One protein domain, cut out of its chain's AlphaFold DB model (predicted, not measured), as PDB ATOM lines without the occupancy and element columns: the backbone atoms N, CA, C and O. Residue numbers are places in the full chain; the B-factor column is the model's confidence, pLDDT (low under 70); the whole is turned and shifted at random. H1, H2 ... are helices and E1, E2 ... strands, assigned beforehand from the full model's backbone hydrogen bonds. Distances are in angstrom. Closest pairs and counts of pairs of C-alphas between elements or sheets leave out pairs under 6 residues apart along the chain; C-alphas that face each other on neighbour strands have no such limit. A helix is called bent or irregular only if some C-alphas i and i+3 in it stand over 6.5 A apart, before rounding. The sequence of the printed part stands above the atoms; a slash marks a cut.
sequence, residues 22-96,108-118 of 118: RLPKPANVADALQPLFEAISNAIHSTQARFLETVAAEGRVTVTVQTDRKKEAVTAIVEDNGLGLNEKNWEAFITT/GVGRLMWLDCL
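What this domain is: This is residues 22 to 96 and 108 to 118 of the 118 residues of an uncharacterized protein of Bosea lupini (UniProt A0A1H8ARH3). One long helix, H2, makes the middle of this domain, with a two-stranded hairpin, E1 and E2, beside it on one side and the short helix H4 at its beginning on the other. Beyond a sharp kink in H2 the chain folds back into E1, the turn of residues 68 to 73 sticks out at the far end of the hairpin, and the short helices H1 and H3 lie farther from the middle. The printed part has 86 residues with four named helices and two named strands, in the order H1, H2, E1, E2, H3, H4; the sheet has the order E1 - E2, antiparallel, and the class is mixed, helices and strands. The whole is only just loose, close to compact, with a radius of gyration of the C-alphas of 14.7 A and spans of 40 by 33 by 19 A.

How they stand to each other: H1, residues 29 to 32, and H2, residues 34 to 58, meet only through their link. H2 has a kink of 117 degrees near residue 51 and is irregular, C-alphas 50 and 53 being 9.4 A apart. E1, residues 61 to 67, and E2, residues 74 to 80, form an antiparallel hairpin at 167 degrees, with N 62 and O 79 at 2.8 A and N 77 and O 64 at 2.8 A, within hydrogen-bond range. Residues 36 to 47 of H2 come within 10 A of this sheet. The closest C-alphas of H2 and E2 are those of Ala 43 and Asp 80, 5.4 A apart. H3, residues 87 to 94, is apart from H2. H4, residues 110 to 116, is close to H3 but not clearly touching, the closest C-alphas being those of Phe 93 and Arg 111 at 7.7 A. H4 touches H2 at residues 34 to 38 alone, closest at the C-alphas of Pro 35 and Trp 114, 5.6 A, with a shallow tilt of 32 degrees, only just short of steep, opposite ways. In H3 every O i to N i+4 pair is within hydrogen-bond range, against 16 of 21 in H2 and 1 of 3 in H4, where 3 of 4 O i to N i+3 pairs are; H1 is too short for an O i to N i+4 pair.

Where its parts are: H1 begins at C-alpha 29, (36.502, -42.945, 33.073), and is 4.9 A long. H2 measures 26.3 A from first to last C-alpha, E1 19.9 A and E2 20.1 A. H3 and H4 are each 10.7 A long, and H4 ends at C-alpha 116, (46.547, -43.419, 21.643).

The domain as a whole: The C-alphas farthest apart are those of Glu 53 and Lys 70, 43.3 A. Residues 97 to 107 are not printed, and C-alphas 96 and 108 are 6.5 A apart across this cut, which lies in the link from H3 to H4. Of the links that are printed whole, none is long. The mean pLDDT of the printed part is 86.8, and residues 115 to 118 are under 70.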
ATOM      1  N   ARG A  22      53.558 -40.937  24.927       85.31
ATOM      2  CA  ARG A  22      53.783 -40.293  26.231       85.31
ATOM      3  C   ARG A  22      52.629 -39.379  26.640       85.31
ATOM      4  O   ARG A  22      52.787 -38.615  27.593       85.31
ATOM      5  N   LEU A  23      51.509 -39.402  25.918       82.81
ATOM      6  CA  LEU A  23      50.314 -38.707  26.366       82.81
ATOM      7  C   LEU A  23      49.867 -39.269  27.727       82.81
ATOM      8  O   LEU A  23      50.139 -40.434  28.036       82.81
ATOM      9  N   PRO A  24      49.245 -38.439  28.584       80.31
ATOM     10  CA  PRO A  24      48.729 -38.904  29.862       80.31
ATOM     11  C   PRO A  24      47.755 -40.058  29.643       80.31
ATOM     12  O   PRO A  24      46.773 -39.909  28.919       80.31
ATOM     13  N   LYS A  25      48.023 -41.197  30.283       80.81
ATOM     14  CA  LYS A  25      47.092 -42.323  30.266       80.81
ATOM     15  C   LYS A  25      45.892 -42.007  31.155       80.81
ATOM     16  O   LYS A  25      46.081 -41.389  32.206       80.81
ATOM     17  N   PRO A  26      44.684 -42.436  30.770       82.69
ATOM     18  CA  PRO A  26      43.500 -42.161  31.561       82.69
ATOM     19  C   PRO A  26      43.594 -42.841  32.929       82.69
ATOM     20  O   PRO A  26      43.835 -44.045  33.014       82.69
ATOM     21  N   ALA A  27      43.412 -42.069  34.003       85.00
ATOM     22  CA  ALA A  27      43.396 -42.590  35.369       85.00
ATOM     23  C   ALA A  27      41.971 -42.937  35.830       85.00
ATOM     24  O   ALA A  27      41.784 -43.691  36.785       85.00
ATOM     25  N   ASN A  28      40.962 -42.383  35.156       86.31
ATOM     26  CA  ASN A  28      39.548 -42.614  35.420       86.31
ATOM     27  C   ASN A  28      38.725 -42.605  34.113       86.31
ATOM     28  O   ASN A  28      39.245 -42.358  33.025       86.31
ATOM     29  N   VAL A  29      37.420 -42.872  34.225       83.50
ATOM     30  CA  VAL A  29      36.502 -42.945  33.073       83.50
ATOM     31  C   VAL A  29      36.387 -41.611  32.332       83.50
ATOM     32  O   VAL A  29      36.344 -41.605  31.107       83.50
ATOM     33  N   ALA A  30      36.350 -40.480  33.041       83.06
ATOM     34  CA  ALA A  30      36.257 -39.171  32.399       83.06
ATOM     35  C   ALA A  30      37.523 -38.856  31.589       83.06
ATOM     36  O   ALA A  30      37.417 -38.352  30.473       83.06
ATOM     37  N   ASP A  31      38.699 -39.227  32.103       82.88
ATOM     38  CA  ASP A  31      39.953 -39.118  31.354       82.88
ATOM     39  C   ASP A  31      39.918 -39.994  30.094       82.88
ATOM     40  O   ASP A  31      40.359 -39.565  29.032       82.88
ATOM     41  N   ALA A  32      39.357 -41.207  30.189       83.19
ATOM     42  CA  ALA A  32      39.230 -42.121  29.052       83.19
ATOM     43  C   ALA A  32      38.264 -41.597  27.973       83.19
ATOM     44  O   ALA A  32      38.400 -41.943  26.803       83.19
ATOM     45  N   LEU A  33      37.310 -40.743  28.354       86.56
ATOM     46  CA  LEU A  33      36.351 -40.107  27.450       86.56
ATOM     47  C   LEU A  33      36.825 -38.754  26.899       86.56
ATOM     48  O   LEU A  33      36.116 -38.158  26.088       86.56
ATOM     49  N   GLN A  34      38.019 -38.274  27.269       84.81
ATOM     50  CA  GLN A  34      38.557 -37.015  26.742       84.81
ATOM     51  C   GLN A  34      38.568 -36.907  25.212       84.81
ATOM     52  O   GLN A  34      38.174 -35.852  24.712       84.81
ATOM     53  N   PRO A  35      38.932 -37.954  24.443       85.19
ATOM     54  CA  PRO A  35      38.842 -37.896  22.987       85.19
ATOM     55  C   PRO A  35      37.432 -37.512  22.519       85.19
ATOM     56  O   PRO A  35      37.272 -36.592  21.716       85.19
ATOM     57  N   LEU A  36      36.398 -38.148  23.082       88.00
ATOM     58  CA  LEU A  36      35.003 -37.876  22.744       88.00
ATOM     59  C   LEU A  36      34.590 -36.445  23.113       88.00
ATOM     60  O   LEU A  36      33.977 -35.761  22.294       88.00
ATOM     61  N   PHE A  37      34.949 -35.970  24.309       88.62
ATOM     62  CA  PHE A  37      34.659 -34.593  24.723       88.62
ATOM     63  C   PHE A  37      35.326 -33.562  23.814       88.62
ATOM     64  O   PHE A  37      34.704 -32.565  23.450       88.62
ATOM     65  N   GLU A  38      36.557 -33.825  23.386       86.56
ATOM     66  CA  GLU A  38      37.268 -32.986  22.429       86.56
ATOM     67  C   GLU A  38      36.562 -32.951  21.067       86.56
ATOM     68  O   GLU A  38      36.408 -31.878  20.483       86.56
ATOM     69  N   ALA A  39      36.100 -34.092  20.546       88.31
ATOM     70  CA  ALA A  39      35.357 -34.114  19.284       88.31
ATOM     71  C   ALA A  39      34.044 -33.326  19.379       88.31
ATOM     72  O   ALA A  39      33.747 -32.530  18.489       88.31
ATOM     73  N   ILE A  40      33.302 -33.475  20.480       92.62
ATOM     74  CA  ILE A  40      32.073 -32.708  20.735       92.62
ATOM     75  C   ILE A  40      32.380 -31.208  20.838       92.62
ATOM     76  O   ILE A  40      31.696 -30.394  20.223       92.62
ATOM     77  N   SER A  41      33.437 -30.826  21.556       90.38
ATOM     78  CA  SER A  41      33.896 -29.434  21.640       90.38
ATOM     79  C   SER A  41      34.269 -28.875  20.262       90.38
ATOM     80  O   SER A  41      33.910 -27.750  19.911       90.38
ATOM     81  N   ASN A  42      34.953 -29.660  19.428       87.75
ATOM     82  CA  ASN A  42      35.293 -29.260  18.065       87.75
ATOM     83  C   ASN A  42      34.051 -29.064  17.184       87.75
ATOM     84  O   ASN A  42      33.983 -28.054  16.480       87.75
ATOM     85  N   ALA A  43      33.059 -29.946  17.293       92.69
ATOM     86  CA  ALA A  43      31.759 -29.826  16.634       92.69
ATOM     87  C   ALA A  43      30.979 -28.570  17.077       92.69
ATOM     88  O   ALA A  43      30.451 -27.825  16.246       92.69
ATOM     89  N   ILE A  44      30.954 -28.270  18.380       93.44
ATOM     90  CA  ILE A  44      30.321 -27.053  18.917       93.44
ATOM     91  C   ILE A  44      31.002 -25.800  18.357       93.44
ATOM     92  O   ILE A  44      30.335 -24.913  17.833       93.44
ATOM     93  N   HIS A  45      32.334 -25.735  18.381       90.19
ATOM     94  CA  HIS A  45      33.054 -24.591  17.816       90.19
ATOM     95  C   HIS A  45      32.830 -24.444  16.303       90.19
ATOM     96  O   HIS A  45      32.689 -23.330  15.802       90.19
ATOM     97  N   SER A  46      32.779 -25.563  15.571       92.56
ATOM     98  CA  SER A  46      32.494 -25.595  14.130       92.56
ATOM     99  C   SER A  46      31.110 -25.019  13.810       92.56
ATOM    100  O   SER A  46      30.967 -24.225  12.877       92.56
ATOM    101  N   THR A  47      30.093 -25.373  14.601       96.38
ATOM    102  CA  THR A  47      28.714 -24.882  14.430       96.38
ATOM    103  C   THR A  47      28.560 -23.423  14.847       96.38
ATOM    104  O   THR A  47      27.976 -22.645  14.094       96.38
ATOM    105  N   GLN A  48      29.154 -23.016  15.971       94.88
ATOM    106  CA  GLN A  48      29.199 -21.611  16.400       94.88
ATOM    107  C   GLN A  48      29.847 -20.717  15.344       94.88
ATOM    108  O   GLN A  48      29.304 -19.670  15.009       94.88
ATOM    109  N   ALA A  49      30.969 -21.149  14.762       92.06
ATOM    110  CA  ALA A  49      31.656 -20.383  13.728       92.06
ATOM    111  C   ALA A  49      30.847 -20.258  12.425       92.06
ATOM    112  O   ALA A  49      31.010 -19.277  11.704       92.06
ATOM    113  N   ARG A  50      29.982 -21.235  12.109       95.44
ATOM    114  CA  ARG A  50      29.119 -21.189  10.919       95.44
ATOM    115  C   ARG A  50      27.900 -20.291  11.109       95.44
ATOM    116  O   ARG A  50      27.589 -19.511  10.218       95.44
ATOM    117  N   PHE A  51      27.187 -20.467  12.219       97.00
ATOM    118  CA  PHE A  51      25.852 -19.889  12.410       97.00
ATOM    119  C   PHE A  51      25.846 -18.636  13.290       97.00
ATOM    120  O   PHE A  51      24.866 -17.899  13.277       97.00
ATOM    121  N   LEU A  52      26.932 -18.351  14.021       95.50
ATOM    122  CA  LEU A  52      27.062 -17.171  14.881       95.50
ATOM    123  C   LEU A  52      25.820 -17.012  15.783       95.50
ATOM    124  O   LEU A  52      25.493 -17.922  16.541       95.50
ATOM    125  N   GLU A  53      25.092 -15.903  15.663       97.00
ATOM    126  CA  GLU A  53      23.895 -15.602  16.457       97.00
ATOM    127  C   GLU A  53      22.723 -16.573  16.214       97.00
ATOM    128  O   GLU A  53      21.875 -16.749  17.090       97.00
ATOM    129  N   THR A  54      22.657 -17.246  15.056       97.62
ATOM    130  CA  THR A  54      21.578 -18.202  14.748       97.62
ATOM    131  C   THR A  54      21.898 -19.635  15.175       97.62
ATOM    132  O   THR A  54      21.074 -20.535  14.992       97.62
ATOM    133  N   VAL A  55      23.052 -19.870  15.818       97.88
ATOM    134  CA  VAL A  55      23.507 -21.216  16.212       97.88
ATOM    135  C   VAL A  55      22.500 -21.962  17.085       97.88
ATOM    136  O   VAL A  55      22.366 -23.174  16.949       97.88
ATOM    137  N   ALA A  56      21.744 -21.261  17.933       96.75
ATOM    138  CA  ALA A  56      20.734 -21.884  18.788       96.75
ATOM    139  C   ALA A  56      19.555 -22.483  17.999       96.75
ATOM    140  O   ALA A  56      18.916 -23.421  18.471       96.75
ATOM    141  N   ALA A  57      19.262 -21.947  16.810       97.81
ATOM    142  CA  ALA A  57      18.175 -22.411  15.953       97.81
ATOM    143  C   ALA A  57      18.662 -23.381  14.863       97.81
ATOM    144  O   ALA A  57      17.954 -24.325  14.513       97.81
ATOM    145  N   GLU A  58      19.858 -23.150  14.320       97.94
ATOM    146  CA  GLU A  58      20.355 -23.848  13.127       97.94
ATOM    147  C   GLU A  58      21.485 -24.847  13.413       97.94
ATOM    148  O   GLU A  58      21.673 -25.810  12.662       97.94
ATOM    149  N   GLY A  59      22.233 -24.642  14.497       97.88
ATOM    150  CA  GLY A  59      23.360 -25.481  14.876       97.88
ATOM    151  C   GLY A  59      22.907 -26.867  15.318       97.88
ATOM    152  O   GLY A  59      22.008 -27.021  16.145       97.88
ATOM    153  N   ARG A  60      23.552 -27.900  14.776       98.25
ATOM    154  CA  ARG A  60      23.328 -29.295  15.145       98.25
ATOM    155  C   ARG A  60      24.644 -30.010  15.377       98.25
ATOM    156  O   ARG A  60      25.521 -30.011  14.518       98.25
ATOM    157  N   VAL A  61      24.713 -30.666  16.531       97.62
ATOM    158  CA  VAL A  61      25.734 -31.647  16.884       97.62
ATOM    159  C   VAL A  61      25.006 -32.922  17.290       97.62
ATOM    160  O   VAL A  61      24.193 -32.905  18.214       97.62
ATOM    161  N   THR A  62      25.280 -34.014  16.590       98.00
ATOM    162  CA  THR A  62      24.705 -35.333  16.855       98.00
ATOM    163  C   THR A  62      25.803 -36.242  17.380       98.00
ATOM    164  O   THR A  62      26.861 -36.365  16.764       98.00
ATOM    165  N   VAL A  63      25.549 -36.894  18.514       96.56
ATOM    166  CA  VAL A  63      26.450 -37.901  19.080       96.56
ATOM    167  C   VAL A  63      25.735 -39.242  19.069       96.56
ATOM    168  O   VAL A  63      24.743 -39.429  19.772       96.56
ATOM    169  N   THR A  64      26.249 -40.178  18.280       96.81
ATOM    170  CA  THR A  64      25.715 -41.535  18.173       96.81
ATOM    171  C   THR A  64      26.668 -42.495  18.864       96.81
ATOM    172  O   THR A  64      27.817 -42.632  18.452       96.81
ATOM    173  N   VAL A  65      26.192 -43.180  19.906       92.25
ATOM    174  CA  VAL A  65      26.951 -44.232  20.595       92.25
ATOM    175  C   VAL A  65      26.334 -45.582  20.266       92.25
ATOM    176  O   VAL A  65      25.147 -45.812  20.494       92.25
ATOM    177  N   GLN A  66      27.152 -46.475  19.729       93.00
ATOM    178  CA  GLN A  66      26.779 -47.837  19.385       93.00
ATOM    179  C   GLN A  66      27.615 -48.797  20.208       93.00
ATOM    180  O   GLN A  66      28.814 -48.596  20.405       93.00
ATOM    181  N   THR A  67      26.978 -49.854  20.692       91.81
ATOM    182  CA  THR A  67      27.691 -50.937  21.346       91.81
ATOM    183  C   THR A  67      27.022 -52.270  21.077       91.81
ATOM    184  O   THR A  67      25.822 -52.328  20.792       91.81
ATOM    185  N   ASP A  68      27.802 -53.343  21.125       90.81
ATOM    186  CA  ASP A  68      27.271 -54.690  21.016       90.81
ATOM    187  C   ASP A  68      26.621 -55.141  22.339       90.81
ATOM    188  O   ASP A  68      26.724 -54.494  23.382       90.81
ATOM    189  N   ARG A  69      25.916 -56.279  22.321       87.19
ATOM    190  CA  ARG A  69      25.234 -56.789  23.528       87.19
ATOM    191  C   ARG A  69      26.206 -57.090  24.673       87.19
ATOM    192  O   ARG A  69      25.797 -57.030  25.830       87.19
ATOM    193  N   LYS A  70      27.456 -57.437  24.350       88.94
ATOM    194  CA  LYS A  70      28.505 -57.733  25.330       88.94
ATOM    195  C   LYS A  70      29.198 -56.476  25.861       88.94
ATOM    196  O   LYS A  70      29.872 -56.565  26.881       88.94
ATOM    197  N   LYS A  71      28.970 -55.316  25.237       82.56
ATOM    198  CA  LYS A  71      29.614 -54.029  25.536       82.56
ATOM    199  C   LYS A  71      31.133 -54.044  25.341       82.56
ATOM    200  O   LYS A  71      31.851 -53.296  25.997       82.56
ATOM    201  N   GLU A  72      31.616 -54.910  24.458       82.31
ATOM    202  CA  GLU A  72      33.041 -55.109  24.165       82.31
ATOM    203  C   GLU A  72      33.499 -54.228  23.000       82.31
ATOM    204  O   GLU A  72      34.647 -53.792  22.960       82.31
ATOM    205  N   ALA A  73      32.587 -53.916  22.077       83.62
ATOM    206  CA  ALA A  73      32.825 -52.970  20.997       83.62
ATOM    207  C   ALA A  73      31.977 -51.723  21.243       83.62
ATOM    208  O   ALA A  73      30.748 -51.794  21.207       83.62
ATOM    209  N   VAL A  74      32.620 -50.587  21.514       85.25
ATOM    210  CA  VAL A  74      31.957 -49.284  21.639       85.25
ATOM    211  C   VAL A  74      32.427 -48.398  20.496       85.25
ATOM    212  O   VAL A  74      33.623 -48.207  20.294       85.25
ATOM    213  N   THR A  75      31.480 -47.838  19.755       89.31
ATOM    214  CA  THR A  75      31.733 -46.838  18.719       89.31
ATOM    215  C   THR A  75      30.997 -45.566  19.094       89.31
ATOM    216  O   THR A  75      29.813 -45.604  19.420       89.31
ATOM    217  N   ALA A  76      31.693 -44.435  19.043       90.75
ATOM    218  CA  ALA A  76      31.093 -43.118  19.182       90.75
ATOM    219  C   ALA A  76      31.343 -42.327  17.897       90.75
ATOM    220  O   ALA A  76      32.479 -42.231  17.437       90.75
ATOM    221  N   ILE A  77      30.278 -41.779  17.325       93.00
ATOM    222  CA  ILE A  77      30.308 -40.947  16.125       93.00
ATOM    223  C   ILE A  77      29.816 -39.561  16.534       93.00
ATOM    224  O   ILE A  77      28.757 -39.444  17.152       93.00
ATOM    225  N   VAL A  78      30.590 -38.526  16.210       93.88
ATOM    226  CA  VAL A  78      30.220 -37.121  16.416       93.88
ATOM    227  C   VAL A  78      30.081 -36.474  15.046       93.88
ATOM    228  O   VAL A  78      31.035 -36.465  14.272       93.88
ATOM    229  N   GLU A  79      28.900 -35.946  14.758       96.50
ATOM    230  CA  GLU A  79      28.578 -35.271  13.502       96.50
ATOM    231  C   GLU A  79      28.116 -33.849  13.794       96.50
ATOM    232  O   GLU A  79      27.348 -33.618  14.729       96.50
ATOM    233  N   ASP A  80      28.548 -32.893  12.977       96.88
ATOM    234  CA  ASP A  80      28.107 -31.507  13.060       96.88
ATOM    235  C   ASP A  80      27.747 -30.940  11.693       96.88
ATOM    236  O   ASP A  80      28.225 -31.401  10.657       96.88
ATOM    237  N   ASN A  81      26.883 -29.926  11.685       97.75
ATOM    238  CA  ASN A  81      26.548 -29.170  10.480       97.75
ATOM    239  C   ASN A  81      27.297 -27.829  10.404       97.75
ATOM    240  O   ASN A  81      26.798 -26.891   9.786       97.75
ATOM    241  N   GLY A  82      28.463 -27.708  11.037       96.06
ATOM    242  CA  GLY A  82      29.264 -26.489  11.074       96.06
ATOM    243  C   GLY A  82      30.097 -26.254   9.811       96.06
ATOM    244  O   GLY A  82      29.727 -26.669   8.712       96.06
ATOM    245  N   LEU A  83      31.203 -25.517   9.959       92.44
ATOM    246  CA  LEU A  83      32.123 -25.173   8.862       92.44
ATOM    247  C   LEU A  83      32.943 -26.367   8.352       92.44
ATOM    248  O   LEU A  83      33.434 -26.327   7.223       92.44
ATOM    249  N   GLY A  84      33.121 -27.400   9.179       88.56
ATOM    250  CA  GLY A  84      33.939 -28.566   8.851       88.56
ATOM    251  C   GLY A  84      35.427 -28.236   8.666       88.56
ATOM    252  O   GLY A  84      35.940 -27.232   9.171       88.56
ATOM    253  N   LEU A  85      36.140 -29.096   7.935       85.75
ATOM    254  CA  LEU A  85      37.568 -28.946   7.628       85.75
ATOM    255  C   LEU A  85      37.794 -27.995   6.442       85.75
ATOM    256  O   LEU A  85      38.267 -28.398   5.383       85.75
ATOM    257  N   ASN A  86      37.454 -26.718   6.620       86.62
ATOM    258  CA  ASN A  86      37.948 -25.672   5.723       86.62
ATOM    259  C   ASN A  86      39.482 -25.548   5.826       86.62
ATOM    260  O   ASN A  86      40.096 -26.132   6.714       86.62
ATOM    261  N   GLU A  87      40.107 -24.763   4.952       86.88
ATOM    262  CA  GLU A  87      41.570 -24.643   4.872       86.88
ATOM    263  C   GLU A  87      42.237 -24.324   6.225       86.88
ATOM    264  O   GLU A  87      43.171 -25.011   6.637       86.88
ATOM    265  N   LYS A  88      41.689 -23.366   6.989       84.50
ATOM    266  CA  LYS A  88      42.186 -23.018   8.333       84.50
ATOM    267  C   LYS A  88      42.067 -24.188   9.317       84.50
ATOM    268  O   LYS A  88      43.000 -24.474  10.066       84.50
ATOM    269  N   ASN A  89      40.910 -24.847   9.350       82.56
ATOM    270  CA  ASN A  89      40.658 -25.964  10.258       82.56
ATOM    271  C   ASN A  89      41.481 -27.197   9.875       82.56
ATOM    272  O   ASN A  89      41.940 -27.918  10.759       82.56
ATOM    273  N   TRP A  90      41.701 -27.411   8.580       86.50
ATOM    274  CA  TRP A  90      42.568 -28.454   8.056       86.50
ATOM    275  C   TRP A  90      44.024 -28.235   8.470       86.50
ATOM    276  O   TRP A  90      44.640 -29.151   9.011       86.50
ATOM    277  N   GLU A  91      44.545 -27.014   8.332       85.56
ATOM    278  CA  GLU A  91      45.908 -26.699   8.774       85.56
ATOM    279  C   GLU A  91      46.100 -26.913  10.278       85.56
ATOM    280  O   GLU A  91      47.063 -27.544  10.725       85.56
ATOM    281  N   ALA A  92      45.129 -26.486  11.087       82.06
ATOM    282  CA  ALA A  92      45.134 -26.780  12.516       82.06
ATOM    283  C   ALA A  92      45.069 -28.296  12.796       82.06
ATOM    284  O   ALA A  92      45.721 -28.794  13.720       82.06
ATOM    285  N   PHE A  93      44.313 -29.051  11.994       81.94
ATOM    286  CA  PHE A  93      44.179 -30.500  12.127       81.94
ATOM    287  C   PHE A  93      45.483 -31.250  11.809       81.94
ATOM    288  O   PHE A  93      45.778 -32.257  12.448       81.94
ATOM    289  N   ILE A  94      46.322 -30.765  10.899       84.25
ATOM    290  CA  ILE A  94      47.605 -31.425  10.596       84.25
ATOM    291  C   ILE A  94      48.786 -30.889  11.424       84.25
ATOM    292  O   ILE A  94      49.827 -31.539  11.500       84.25
ATOM    293  N   THR A  95      48.619 -29.770  12.139       81.62
ATOM    294  CA  THR A  95      49.698 -29.110  12.906       81.62
ATOM    295  C   THR A  95      49.732 -29.526  14.378       81.62
ATOM    296  O   THR A  95      48.947 -29.034  15.190       81.62
ATOM    297  N   THR A  96      50.617 -30.446  14.764       79.25
ATOM    298  CA  THR A  96      50.785 -30.913  16.163       79.25
ATOM    299  C   THR A  96      51.000 -29.772  17.157       79.25
ATOM    300  O   THR A  96      51.763 -28.862  16.857       79.25
ATOM    301  N   GLY A 108      46.057 -27.878  21.661       71.38
ATOM    302  CA  GLY A 108      46.509 -28.425  20.375       71.38
ATOM    303  C   GLY A 108      46.792 -29.936  20.334       71.38
ATOM    304  O   GLY A 108      47.257 -30.430  19.305       71.38
ATOM    305  N   VAL A 109      46.493 -30.684  21.406       74.00
ATOM    306  CA  VAL A 109      46.792 -32.128  21.545       74.00
ATOM    307  C   VAL A 109      45.584 -33.054  21.398       74.00
ATOM    308  O   VAL A 109      45.759 -34.265  21.327       74.00
ATOM    309  N   GLY A 110      44.364 -32.519  21.351       71.50
ATOM    310  CA  GLY A 110      43.136 -33.306  21.491       71.50
ATOM    311  C   GLY A 110      42.999 -34.463  20.488       71.50
ATOM    312  O   GLY A 110      42.784 -35.606  20.874       71.50
ATOM    313  N   ARG A 111      43.261 -34.215  19.201       74.19
ATOM    314  CA  ARG A 111      43.277 -35.257  18.149       74.19
ATOM    315  C   ARG A 111      44.415 -36.279  18.266       74.19
ATOM    316  O   ARG A 111      44.328 -37.345  17.676       74.19
ATOM    317  N   LEU A 112      45.473 -35.977  19.024       75.31
ATOM    318  CA  LEU A 112      46.543 -36.943  19.294       75.31
ATOM    319  C   LEU A 112      46.095 -37.996  20.310       75.31
ATOM    320  O   LEU A 112      46.546 -39.132  20.225       75.31
ATOM    321  N   MET A 113      45.182 -37.644  21.224       73.00
ATOM    322  CA  MET A 113      44.602 -38.602  22.174       73.00
ATOM    323  C   MET A 113      43.806 -39.693  21.452       73.00
ATOM    324  O   MET A 113      43.831 -40.839  21.875       73.00
ATOM    325  N   TRP A 114      43.185 -39.367  20.312       72.50
ATOM    326  CA  TRP A 114      42.497 -40.345  19.465       72.50
ATOM    327  C   TRP A 114      43.432 -41.407  18.869       72.50
ATOM    328  O   TRP A 114      42.994 -42.525  18.622       72.50
ATOM    329  N   LEU A 115      44.711 -41.079  18.654       63.72
ATOM    330  CA  LEU A 115      45.714 -42.015  18.135       63.72
ATOM    331  C   LEU A 115      46.307 -42.921  19.223       63.72
ATOM    332  O   LEU A 115      46.915 -43.926  18.879       63.72
ATOM    333  N   ASP A 116      46.155 -42.569  20.504       61.81
ATOM    334  CA  ASP A 116      46.547 -43.419  21.643       61.81
ATOM    335  C   ASP A 116      45.431 -44.409  22.035       61.81
ATOM    336  O   ASP A 116      45.655 -45.341  22.800       61.81
ATOM    337  N   CYS A 117      44.214 -44.218  21.509       57.47
ATOM    338  CA  CYS A 117      43.096 -45.147  21.685       57.47
ATOM    339  C   CYS A 117      43.125 -46.349  20.723       57.47
ATOM    340  O   CYS A 117      42.295 -47.246  20.881       57.47
ATOM    341  N   LEU A 118      44.022 -46.344  19.728       47.41
ATOM    342  CA  LEU A 118      44.248 -47.425  18.757       47.41
ATOM    343  C   LEU A 118      45.413 -48.316  19.200       47.41
ATOM    344  O   LEU A 118      45.279 -49.551  19.056       47.41
TER     345      LEU A 118